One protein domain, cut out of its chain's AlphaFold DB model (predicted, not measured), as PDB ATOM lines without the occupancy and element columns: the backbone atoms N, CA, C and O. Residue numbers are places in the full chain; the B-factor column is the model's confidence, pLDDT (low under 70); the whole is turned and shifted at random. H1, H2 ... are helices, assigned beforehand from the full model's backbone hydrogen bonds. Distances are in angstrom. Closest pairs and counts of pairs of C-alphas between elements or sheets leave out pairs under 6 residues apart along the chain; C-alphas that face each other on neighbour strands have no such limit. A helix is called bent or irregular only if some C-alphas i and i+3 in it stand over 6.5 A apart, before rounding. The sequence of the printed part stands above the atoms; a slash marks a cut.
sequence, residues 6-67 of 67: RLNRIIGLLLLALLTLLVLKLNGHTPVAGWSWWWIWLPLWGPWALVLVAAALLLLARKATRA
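AT A GLANCE: This is residues 6 to 67 of the 67 residues of the protein "Transmembrane Fragile-X-F family protein" of Hymenobacter amundsenii (UniProt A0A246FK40). Two long helices, H1 and H4, make an uneven V: the chain turns back at the end of H1 through the short helices H2 and H3, and H4 then starts beside residues 14 to 18 of H1 and runs away from it. Residues 48 to 67, most of H4 and the tail after it, stick out as a free arm. The printed part has 62 residues, with four named helices in the order H1, H2, H3, H4 and no named strand; the class is all helix. The whole is extended, with a radius of gyration of the C-alphas of 16.6 A, and flat, spanning 54 by 31 by 12 A.

HOW THE PARTS SIT: H1, residues 6 to 26, is the hub. With residues 21 to 26 alone it touches H2, residues 30 to 33; the closest C-alphas, of Lys 25 and Ala 33, are 4.5 A apart. H3, residues 37 to 40, only just touches H1, with 3 pairs of C-alphas within 8 A, the closest being Leu 21 and Ile 40 at 5.9 A. H4, residues 42 to 65, touches H1 with residues 42 to 44 alone; the closest C-alphas, of Leu 14 and Pro 43, are 5.2 A apart. H1 and H4 run opposite ways at a steep tilt of 63 degrees. H2 and H4 are apart, and H3 and H4 meet only through their link. Every O i to N i+4 pair is within hydrogen-bond range in H1, and 18 of 20 in H4; H2 and H3 are too short for such a pair.

IN THESE COORDINATES: H1 begins at C-alpha 6 (-76.555, 242.199, -37.002) and is 30.5 A long. H4 ends at C-alpha 65 (-85.365, 209.686, -49.312) and is 33.0 A long; it is irregular, with C-alphas 44 and 47 lying 7.1 A apart.

THE WHOLE: The C-alphas farthest apart, of Asn 27 and Ala 67, are 53.6 A from each other. The printed part has no cut, and its three links are tight. The mean pLDDT of the printed part is 92.9, and residue 67 alone is under 70.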
ATOM      1  N   ARG A   6     -75.424 243.077 -37.348       85.69
ATOM      2  CA  ARG A   6     -76.555 242.199 -37.002       85.69
ATOM      3  C   ARG A   6     -76.192 241.158 -35.940       85.69
ATOM      4  O   ARG A   6     -76.991 240.919 -35.041       85.69
ATOM      5  N   LEU A   7     -74.989 240.589 -36.009       86.12
ATOM      6  CA  LEU A   7     -74.518 239.573 -35.066       86.12
ATOM      7  C   LEU A   7     -74.384 240.158 -33.654       86.12
ATOM      8  O   LEU A   7     -74.862 239.561 -32.694       86.12
ATOM      9  N   ASN A   8     -73.831 241.369 -33.540       90.69
ATOM     10  CA  ASN A   8     -73.665 242.044 -32.249       90.69
ATOM     11  C   ASN A   8     -75.011 242.316 -31.562       90.69
ATOM     12  O   ASN A   8     -75.122 242.167 -30.348       90.69
ATOM     13  N   ARG A   9     -76.050 242.668 -32.331       93.00
ATOM     14  CA  ARG A   9     -77.405 242.866 -31.792       93.00
ATOM     15  C   ARG A   9     -77.994 241.564 -31.258       93.00
ATOM     16  O   ARG A   9     -78.560 241.565 -30.173       93.00
ATOM     17  N   ILE A  10     -77.832 240.463 -31.991       92.31
ATOM     18  CA  ILE A  10     -78.326 239.145 -31.568       92.31
ATOM     19  C   ILE A  10     -77.620 238.698 -30.285       92.31
ATOM     20  O   ILE A  10     -78.288 238.324 -29.326       92.31
ATOM     21  N   ILE A  11     -76.288 238.801 -30.231       92.19
ATOM     22  CA  ILE A  11     -75.510 238.465 -29.030       92.19
ATOM     23  C   ILE A  11     -75.951 239.334 -27.844       92.19
ATOM     24  O   ILE A  11     -76.176 238.811 -26.755       92.19
ATOM     25  N   GLY A  12     -76.138 240.640 -28.060       93.56
ATOM     26  CA  GLY A  12     -76.633 241.555 -27.030       93.56
ATOM     27  C   GLY A  12     -78.011 241.162 -26.490       93.56
ATOM     28  O   GLY A  12     -78.207 241.155 -25.278       93.56
ATOM     29  N   LEU A  13     -78.946 240.771 -27.362       94.75
ATOM     30  CA  LEU A  13     -80.277 240.306 -26.954       94.75
ATOM     31  C   LEU A  13     -80.218 238.998 -26.153       94.75
ATOM     32  O   LEU A  13     -80.919 238.871 -25.150       94.75
ATOM     33  N   LEU A  14     -79.369 238.047 -26.552       94.88
ATOM     34  CA  LEU A  14     -79.190 236.785 -25.823       94.88
ATOM     35  C   LEU A  14     -78.584 237.012 -24.434       94.88
ATOM     36  O   LEU A  14     -79.044 236.421 -23.457       94.88
ATOM     37  N   LEU A  15     -77.592 237.899 -24.328       95.62
ATOM     38  CA  LEU A  15     -76.999 238.281 -23.045       95.62
ATOM     39  C   LEU A  15     -78.010 238.993 -22.146       95.62
ATOM     40  O   LEU A  15     -78.100 238.676 -20.962       95.62
ATOM     41  N   LEU A  16     -78.804 239.912 -22.699       96.94
ATOM     42  CA  LEU A  16     -79.851 240.595 -21.946       96.94
ATOM     43  C   LEU A  16     -80.902 239.601 -21.429       96.94
ATOM     44  O   LEU A  16     -81.299 239.679 -20.267       96.94
ATOM     45  N   ALA A  17     -81.308 238.636 -22.257       95.69
ATOM     46  CA  ALA A  17     -82.225 237.573 -21.858       95.69
ATOM     47  C   ALA A  17     -81.641 236.695 -20.738       95.69
ATOM     48  O   ALA A  17     -82.333 236.442 -19.750       95.69
ATOM     49  N   LEU A  18     -80.366 236.287 -20.841       96.38
ATOM     50  CA  LEU A  18     -79.677 235.544 -19.778       96.38
ATOM     51  C   LEU A  18     -79.677 236.339 -18.470       96.38
ATOM     52  O   LEU A  18     -80.072 235.809 -17.435       96.38
ATOM     53  N   LEU A  19     -79.244 237.601 -18.512       96.75
ATOM     54  CA  LEU A  19     -79.167 238.452 -17.325       96.75
ATOM     55  C   LEU A  19     -80.546 238.646 -16.693       96.75
ATOM     56  O   LEU A  19     -80.678 238.545 -15.477       96.75
ATOM     57  N   THR A  20     -81.580 238.848 -17.507       95.38
ATOM     58  CA  THR A  20     -82.959 239.000 -17.029       95.38
ATOM     59  C   THR A  20     -83.426 237.743 -16.291       95.38
ATOM     60  O   THR A  20     -83.904 237.831 -15.161       95.38
ATOM     61  N   LEU A  21     -83.229 236.561 -16.886       95.56
ATOM     62  CA  LEU A  21     -83.578 235.278 -16.265       95.56
ATOM     63  C   LEU A  21     -82.764 235.006 -14.997       95.56
ATOM     64  O   LEU A  21     -83.309 234.503 -14.014       95.56
ATOM     65  N   LEU A  22     -81.479 235.363 -14.997       95.56
ATOM     66  CA  LEU A  22     -80.599 235.202 -13.847       95.56
ATOM     67  C   LEU A  22     -81.043 236.091 -12.679       95.56
ATOM     68  O   LEU A  22     -81.165 235.611 -11.555       95.56
ATOM     69  N   VAL A  23     -81.355 237.361 -12.947       96.62
ATOM     70  CA  VAL A  23     -81.872 238.296 -11.940       96.62
ATOM     71  C   VAL A  23     -83.210 237.802 -11.387       96.62
ATOM     72  O   VAL A  23     -83.376 237.759 -10.170       96.62
ATOM     73  N   LEU A  24     -84.138 237.367 -12.246       95.62
ATOM     74  CA  LEU A  24     -85.437 236.818 -11.830       95.62
ATOM     75  C   LEU A  24     -85.285 235.562 -10.957       95.62
ATOM     76  O   LEU A  24     -85.974 235.434  -9.943       95.62
ATOM     77  N   LYS A  25     -84.368 234.655 -11.323       94.06
ATOM     78  CA  LYS A  25     -84.053 233.444 -10.552       94.06
ATOM     79  C   LYS A  25     -83.515 233.788  -9.166       94.06
ATOM     80  O   LYS A  25     -83.992 233.233  -8.181       94.06
ATOM     81  N   LEU A  26     -82.519 234.673  -9.103       95.44
ATOM     82  CA  LEU A  26     -81.828 235.023  -7.861       95.44
ATOM     83  C   LEU A  26     -82.705 235.856  -6.917       95.44
ATOM     84  O   LEU A  26     -82.598 235.702  -5.707       95.44
ATOM     85  N   ASN A  27     -83.616 236.673  -7.453       95.81
ATOM     86  CA  ASN A  27     -84.602 237.420  -6.661       95.81
ATOM     87  C   ASN A  27     -85.821 236.580  -6.244       95.81
ATOM     88  O   ASN A  27     -86.740 237.100  -5.619       95.81
ATOM     89  N   GLY A  28     -85.863 235.288  -6.585       90.94
ATOM     90  CA  GLY A  28     -86.931 234.400  -6.132       90.94
ATOM     91  C   GLY A  28     -88.291 234.658  -6.787       90.94
ATOM     92  O   GLY A  28     -89.316 234.293  -6.213       90.94
ATOM     93  N   HIS A  29     -88.338 235.236  -7.993       90.44
ATOM     94  CA  HIS A  29     -89.603 235.396  -8.712       90.44
ATOM     95  C   HIS A  29     -90.191 234.027  -9.056       90.44
ATOM     96  O   HIS A  29     -89.656 233.301  -9.892       90.44
ATOM     97  N   THR A  30     -91.312 233.698  -8.413       79.62
ATOM     98  CA  THR A  30     -91.909 232.357  -8.320       79.62
ATOM     99  C   THR A  30     -92.027 231.550  -9.620       79.62
ATOM    100  O   THR A  30     -91.794 230.344  -9.534       79.62
ATOM    101  N   PRO A  31     -92.280 232.109 -10.825       87.25
ATOM    102  CA  PRO A  31     -92.233 231.291 -12.036       87.25
ATOM    103  C   PRO A  31     -90.807 230.861 -12.411       87.25
ATOM    104  O   PRO A  31     -90.599 229.702 -12.742       87.25
ATOM    105  N   VAL A  32     -89.813 231.750 -12.323       91.62
ATOM    106  CA  VAL A  32     -88.421 231.482 -12.748       91.62
ATOM    107  C   VAL A  32     -87.601 230.843 -11.620       91.62
ATOM    108  O   VAL A  32     -86.709 230.029 -11.863       91.62
ATOM    109  N   ALA A  33     -87.943 231.146 -10.367       92.75
ATOM    110  CA  ALA A  33     -87.316 230.609  -9.163       92.75
ATOM    111  C   ALA A  33     -87.349 229.075  -9.102       92.75
ATOM    112  O   ALA A  33     -86.390 228.463  -8.634       92.75
ATOM    113  N   GLY A  34     -88.406 228.444  -9.621       93.81
ATOM    114  CA  GLY A  34     -88.548 226.986  -9.659       93.81
ATOM    115  C   GLY A  34     -87.844 226.297 -10.835       93.81
ATOM    116  O   GLY A  34     -87.709 225.077 -10.834       93.81
ATOM    117  N   TRP A  35     -87.379 227.037 -11.846       94.50
ATOM    118  CA  TRP A  35     -86.815 226.424 -13.052       94.50
ATOM    119  C   TRP A  35     -85.466 225.761 -12.788       94.50
ATOM    120  O   TRP A  35     -84.644 226.278 -12.035       94.50
ATOM    121  N   SER A  36     -85.184 224.645 -13.459       94.38
ATOM    122  CA  SER A  36     -83.831 224.082 -13.455       94.38
ATOM    123  C   SER A  36     -82.822 225.085 -14.029       94.38
ATOM    124  O   SER A  36     -83.132 225.806 -14.980       94.38
ATOM    125  N   TRP A  37     -81.597 225.095 -13.493       92.50
ATOM    126  CA  TRP A  37     -80.499 225.937 -13.989       92.50
ATOM    127  C   TRP A  37     -80.254 225.753 -15.487       92.50
ATOM    128  O   TRP A  37     -79.897 226.711 -16.166       92.50
ATOM    129  N   TRP A  38     -80.540 224.563 -16.018       93.56
ATOM    130  CA  TRP A  38     -80.474 224.270 -17.448       93.56
ATOM    131  C   TRP A  38     -81.227 225.294 -18.315       93.56
ATOM    132  O   TRP A  38     -80.705 225.746 -19.336       93.56
ATOM    133  N   TRP A  39     -82.414 225.723 -17.874       92.62
ATOM    134  CA  TRP A  39     -83.266 226.671 -18.600       92.62
ATOM    135  C   TRP A  39     -82.784 228.117 -18.510       92.62
ATOM    136  O   TRP A  39     -83.040 228.906 -19.414       92.62
ATOM    137  N   ILE A  40     -82.047 228.473 -17.460       94.62
ATOM    138  CA  ILE A  40     -81.489 229.826 -17.306       94.62
ATOM    139  C   ILE A  40     -80.383 230.051 -18.330       94.62
ATOM    140  O   ILE A  40     -80.296 231.118 -18.926       94.62
ATOM    141  N   TRP A  41     -79.587 229.016 -18.594       94.69
ATOM    142  CA  TRP A  41     -78.520 229.050 -19.590       94.69
ATOM    143  C   TRP A  41     -79.013 228.881 -21.035       94.69
ATOM    144  O   TRP A  41     -78.201 228.959 -21.958       94.69
ATOM    145  N   LEU A  42     -80.324 228.695 -21.255       94.75
ATOM    146  CA  LEU A  42     -80.929 228.526 -22.582       94.75
ATOM    147  C   LEU A  42     -80.491 229.600 -23.595       94.75
ATOM    148  O   LEU A  42     -80.199 229.227 -24.727       94.75
ATOM    149  N   PRO A  43     -80.362 230.899 -23.260       94.50
ATOM    150  CA  PRO A  43     -79.908 231.893 -24.234       94.50
ATOM    151  C   PRO A  43     -78.486 231.647 -24.768       94.50
ATOM    152  O   PRO A  43     -78.166 232.103 -25.864       94.50
ATOM    153  N   LEU A  44     -77.637 230.914 -24.036       93.19
ATOM    154  CA  LEU A  44     -76.280 230.576 -24.477       93.19
ATOM    155  C   LEU A  44     -76.246 229.311 -25.335       93.19
ATOM    156  O   LEU A  44     -75.593 229.297 -26.378       93.19
ATOM    157  N   TRP A  45     -76.923 228.242 -24.909       93.06
ATOM    158  CA  TRP A  45     -76.853 226.945 -25.597       93.06
ATOM    159  C   TRP A  45     -78.011 226.700 -26.576       93.06
ATOM    160  O   TRP A  45     -77.897 225.864 -27.469       93.06
ATOM    161  N   GLY A  46     -79.105 227.449 -26.464       93.69
ATOM    162  CA  GLY A  46     -80.304 227.336 -27.294       93.69
ATOM    163  C   GLY A  46     -80.034 227.437 -28.798       93.69
ATOM    164  O   GLY A  46     -80.506 226.567 -29.532       93.69
ATOM    165  N   PRO A  47     -79.229 228.409 -29.284       93.31
ATOM    166  CA  PRO A  47     -78.854 228.465 -30.696       93.31
ATOM    167  C   PRO A  47     -78.172 227.178 -31.180       93.31
ATOM    168  O   PRO A  47     -78.490 226.682 -32.259       93.31
ATOM    169  N   TRP A  48     -77.292 226.589 -30.366       94.06
ATOM    170  CA  TRP A  48     -76.609 225.333 -30.693       94.06
ATOM    171  C   TRP A  48     -77.562 224.140 -30.705       94.06
ATOM    172  O   TRP A  48     -77.509 223.325 -31.626       94.06
ATOM    173  N   ALA A  49     -78.467 224.051 -29.730       94.56
ATOM    174  CA  ALA A  49     -79.486 223.006 -29.710       94.56
ATOM    175  C   ALA A  49     -80.400 223.079 -30.939       94.56
ATOM    176  O   ALA A  49     -80.708 222.048 -31.532       94.56
ATOM    177  N   LEU A  50     -80.776 224.283 -31.372       94.62
ATOM    178  CA  LEU A  50     -81.594 224.471 -32.567       94.62
ATOM    179  C   LEU A  50     -80.868 223.987 -33.830       94.62
ATOM    180  O   LEU A  50     -81.462 223.282 -34.646       94.62
ATOM    181  N   VAL A  51     -79.572 224.290 -33.960       96.44
ATOM    182  CA  VAL A  51     -78.734 223.772 -35.056       96.44
ATOM    183  C   VAL A  51     -78.647 222.244 -35.018       96.44
ATOM    184  O   VAL A  51     -78.796 221.605 -36.058       96.44
ATOM    185  N   LEU A  52     -78.455 221.645 -33.839       96.62
ATOM    186  CA  LEU A  52     -78.389 220.187 -33.683       96.62
ATOM    187  C   LEU A  52     -79.703 219.505 -34.074       96.62
ATOM    188  O   LEU A  52     -79.683 218.518 -34.810       96.62
ATOM    189  N   VAL A  53     -80.841 220.045 -33.634       97.06
ATOM    190  CA  VAL A  53     -82.166 219.523 -33.999       97.06
ATOM    191  C   VAL A  53     -82.396 219.645 -35.504       97.06
ATOM    192  O   VAL A  53     -82.797 218.671 -36.140       97.06
ATOM    193  N   ALA A  54     -82.079 220.795 -36.105       97.12
ATOM    194  CA  ALA A  54     -82.198 220.984 -37.549       97.12
ATOM    195  C   ALA A  54     -81.311 220.000 -38.332       97.12
ATOM    196  O   ALA A  54     -81.766 219.385 -39.297       97.12
ATOM    197  N   ALA A  55     -80.066 219.794 -37.893       97.06
ATOM    198  CA  ALA A  55     -79.154 218.830 -38.501       97.06
ATOM    199  C   ALA A  55     -79.687 217.392 -38.394       97.06
ATOM    200  O   ALA A  55     -79.673 216.660 -39.385       97.06
ATOM    201  N   ALA A  56     -80.207 216.997 -37.229       97.06
ATOM    202  CA  ALA A  56     -80.806 215.679 -37.029       97.06
ATOM    203  C   ALA A  56     -82.010 215.455 -37.958       97.06
ATOM    204  O   ALA A  56     -82.088 214.418 -38.620       97.06
ATOM    205  N   LEU A  57     -82.905 216.442 -38.077       96.88
ATOM    206  CA  LEU A  57     -84.052 216.381 -38.988       96.88
ATOM    207  C   LEU A  57     -83.618 216.250 -40.452       96.88
ATOM    208  O   LEU A  57     -84.172 215.433 -41.185       96.88
ATOM    209  N   LEU A  58     -82.591 216.993 -40.873       96.38
ATOM    210  CA  LEU A  58     -82.038 216.887 -42.226       96.38
ATOM    211  C   LEU A  58     -81.439 215.503 -42.499       96.38
ATOM    212  O   LEU A  58     -81.616 214.962 -43.592       96.38
ATOM    213  N   LEU A  59     -80.735 214.914 -41.531       96.38
ATOM    214  CA  LEU A  59     -80.172 213.568 -41.665       96.38
ATOM    215  C   LEU A  59     -81.266 212.501 -41.749       96.38
ATOM    216  O   LEU A  59     -81.181 211.609 -42.596       96.38
ATOM    217  N   LEU A  60     -82.305 212.613 -40.920       96.38
ATOM    218  CA  LEU A  60     -83.465 211.723 -40.964       96.38
ATOM    219  C   LEU A  60     -84.200 211.833 -42.302       96.38
ATOM    220  O   LEU A  60     -84.474 210.808 -42.925       96.38
ATOM    221  N   ALA A  61     -84.433 213.053 -42.790       94.25
ATOM    222  CA  ALA A  61     -85.036 213.289 -44.098       94.25
ATOM    223  C   ALA A  61     -84.196 212.669 -45.226       94.25
ATOM    224  O   ALA A  61     -84.725 211.937 -46.059       94.25
ATOM    225  N   ARG A  62     -82.870 212.867 -45.211       94.44
ATOM    226  CA  ARG A  62     -81.955 212.256 -46.192       94.44
ATOM    227  C   ARG A  62     -81.982 210.734 -46.158       94.44
ATOM    228  O   ARG A  62     -81.887 210.113 -47.213       94.44
ATOM    229  N   LYS A  63     -82.064 210.132 -44.969       91.69
ATOM    230  CA  LYS A  63     -82.172 208.677 -44.826       91.69
ATOM    231  C   LYS A  63     -83.494 208.177 -45.413       91.69
ATOM    232  O   LYS A  63     -83.475 207.189 -46.133       91.69
ATOM    233  N   ALA A  64     -84.598 208.875 -45.150       84.69
ATOM    234  CA  ALA A  64     -85.920 208.515 -45.656       84.69
ATOM    235  C   ALA A  64     -86.021 208.602 -47.188       84.69
ATOM    236  O   ALA A  64     -86.645 207.746 -47.790       84.69
ATOM    237  N   THR A  65     -85.376 209.580 -47.835       89.38
ATOM    238  CA  THR A  65     -85.365 209.686 -49.312       89.38
ATOM    239  C   THR A  65     -84.501 208.618 -49.999       89.38
ATOM    240  O   THR A  65     -84.608 208.427 -51.204       89.38
ATOM    241  N   ARG A  66     -83.595 207.960 -49.265       75.25
ATOM    242  CA  ARG A  66     -82.697 206.919 -49.798       75.25
ATOM    243  C   ARG A  66     -83.211 205.489 -49.578       75.25
ATOM    244  O   ARG A  66     -82.549 204.570 -50.052       75.25
ATOM    245  N   ALA A  67     -84.293 205.313 -48.821       62.34
ATOM    246  CA  ALA A  67     -84.946 204.029 -48.563       62.34
ATOM    247  C   ALA A  67     -86.123 203.839 -49.524       62.34
ATOM    248  O   ALA A  67     -86.357 202.675 -49.910       62.34
TER     249      ALA A  67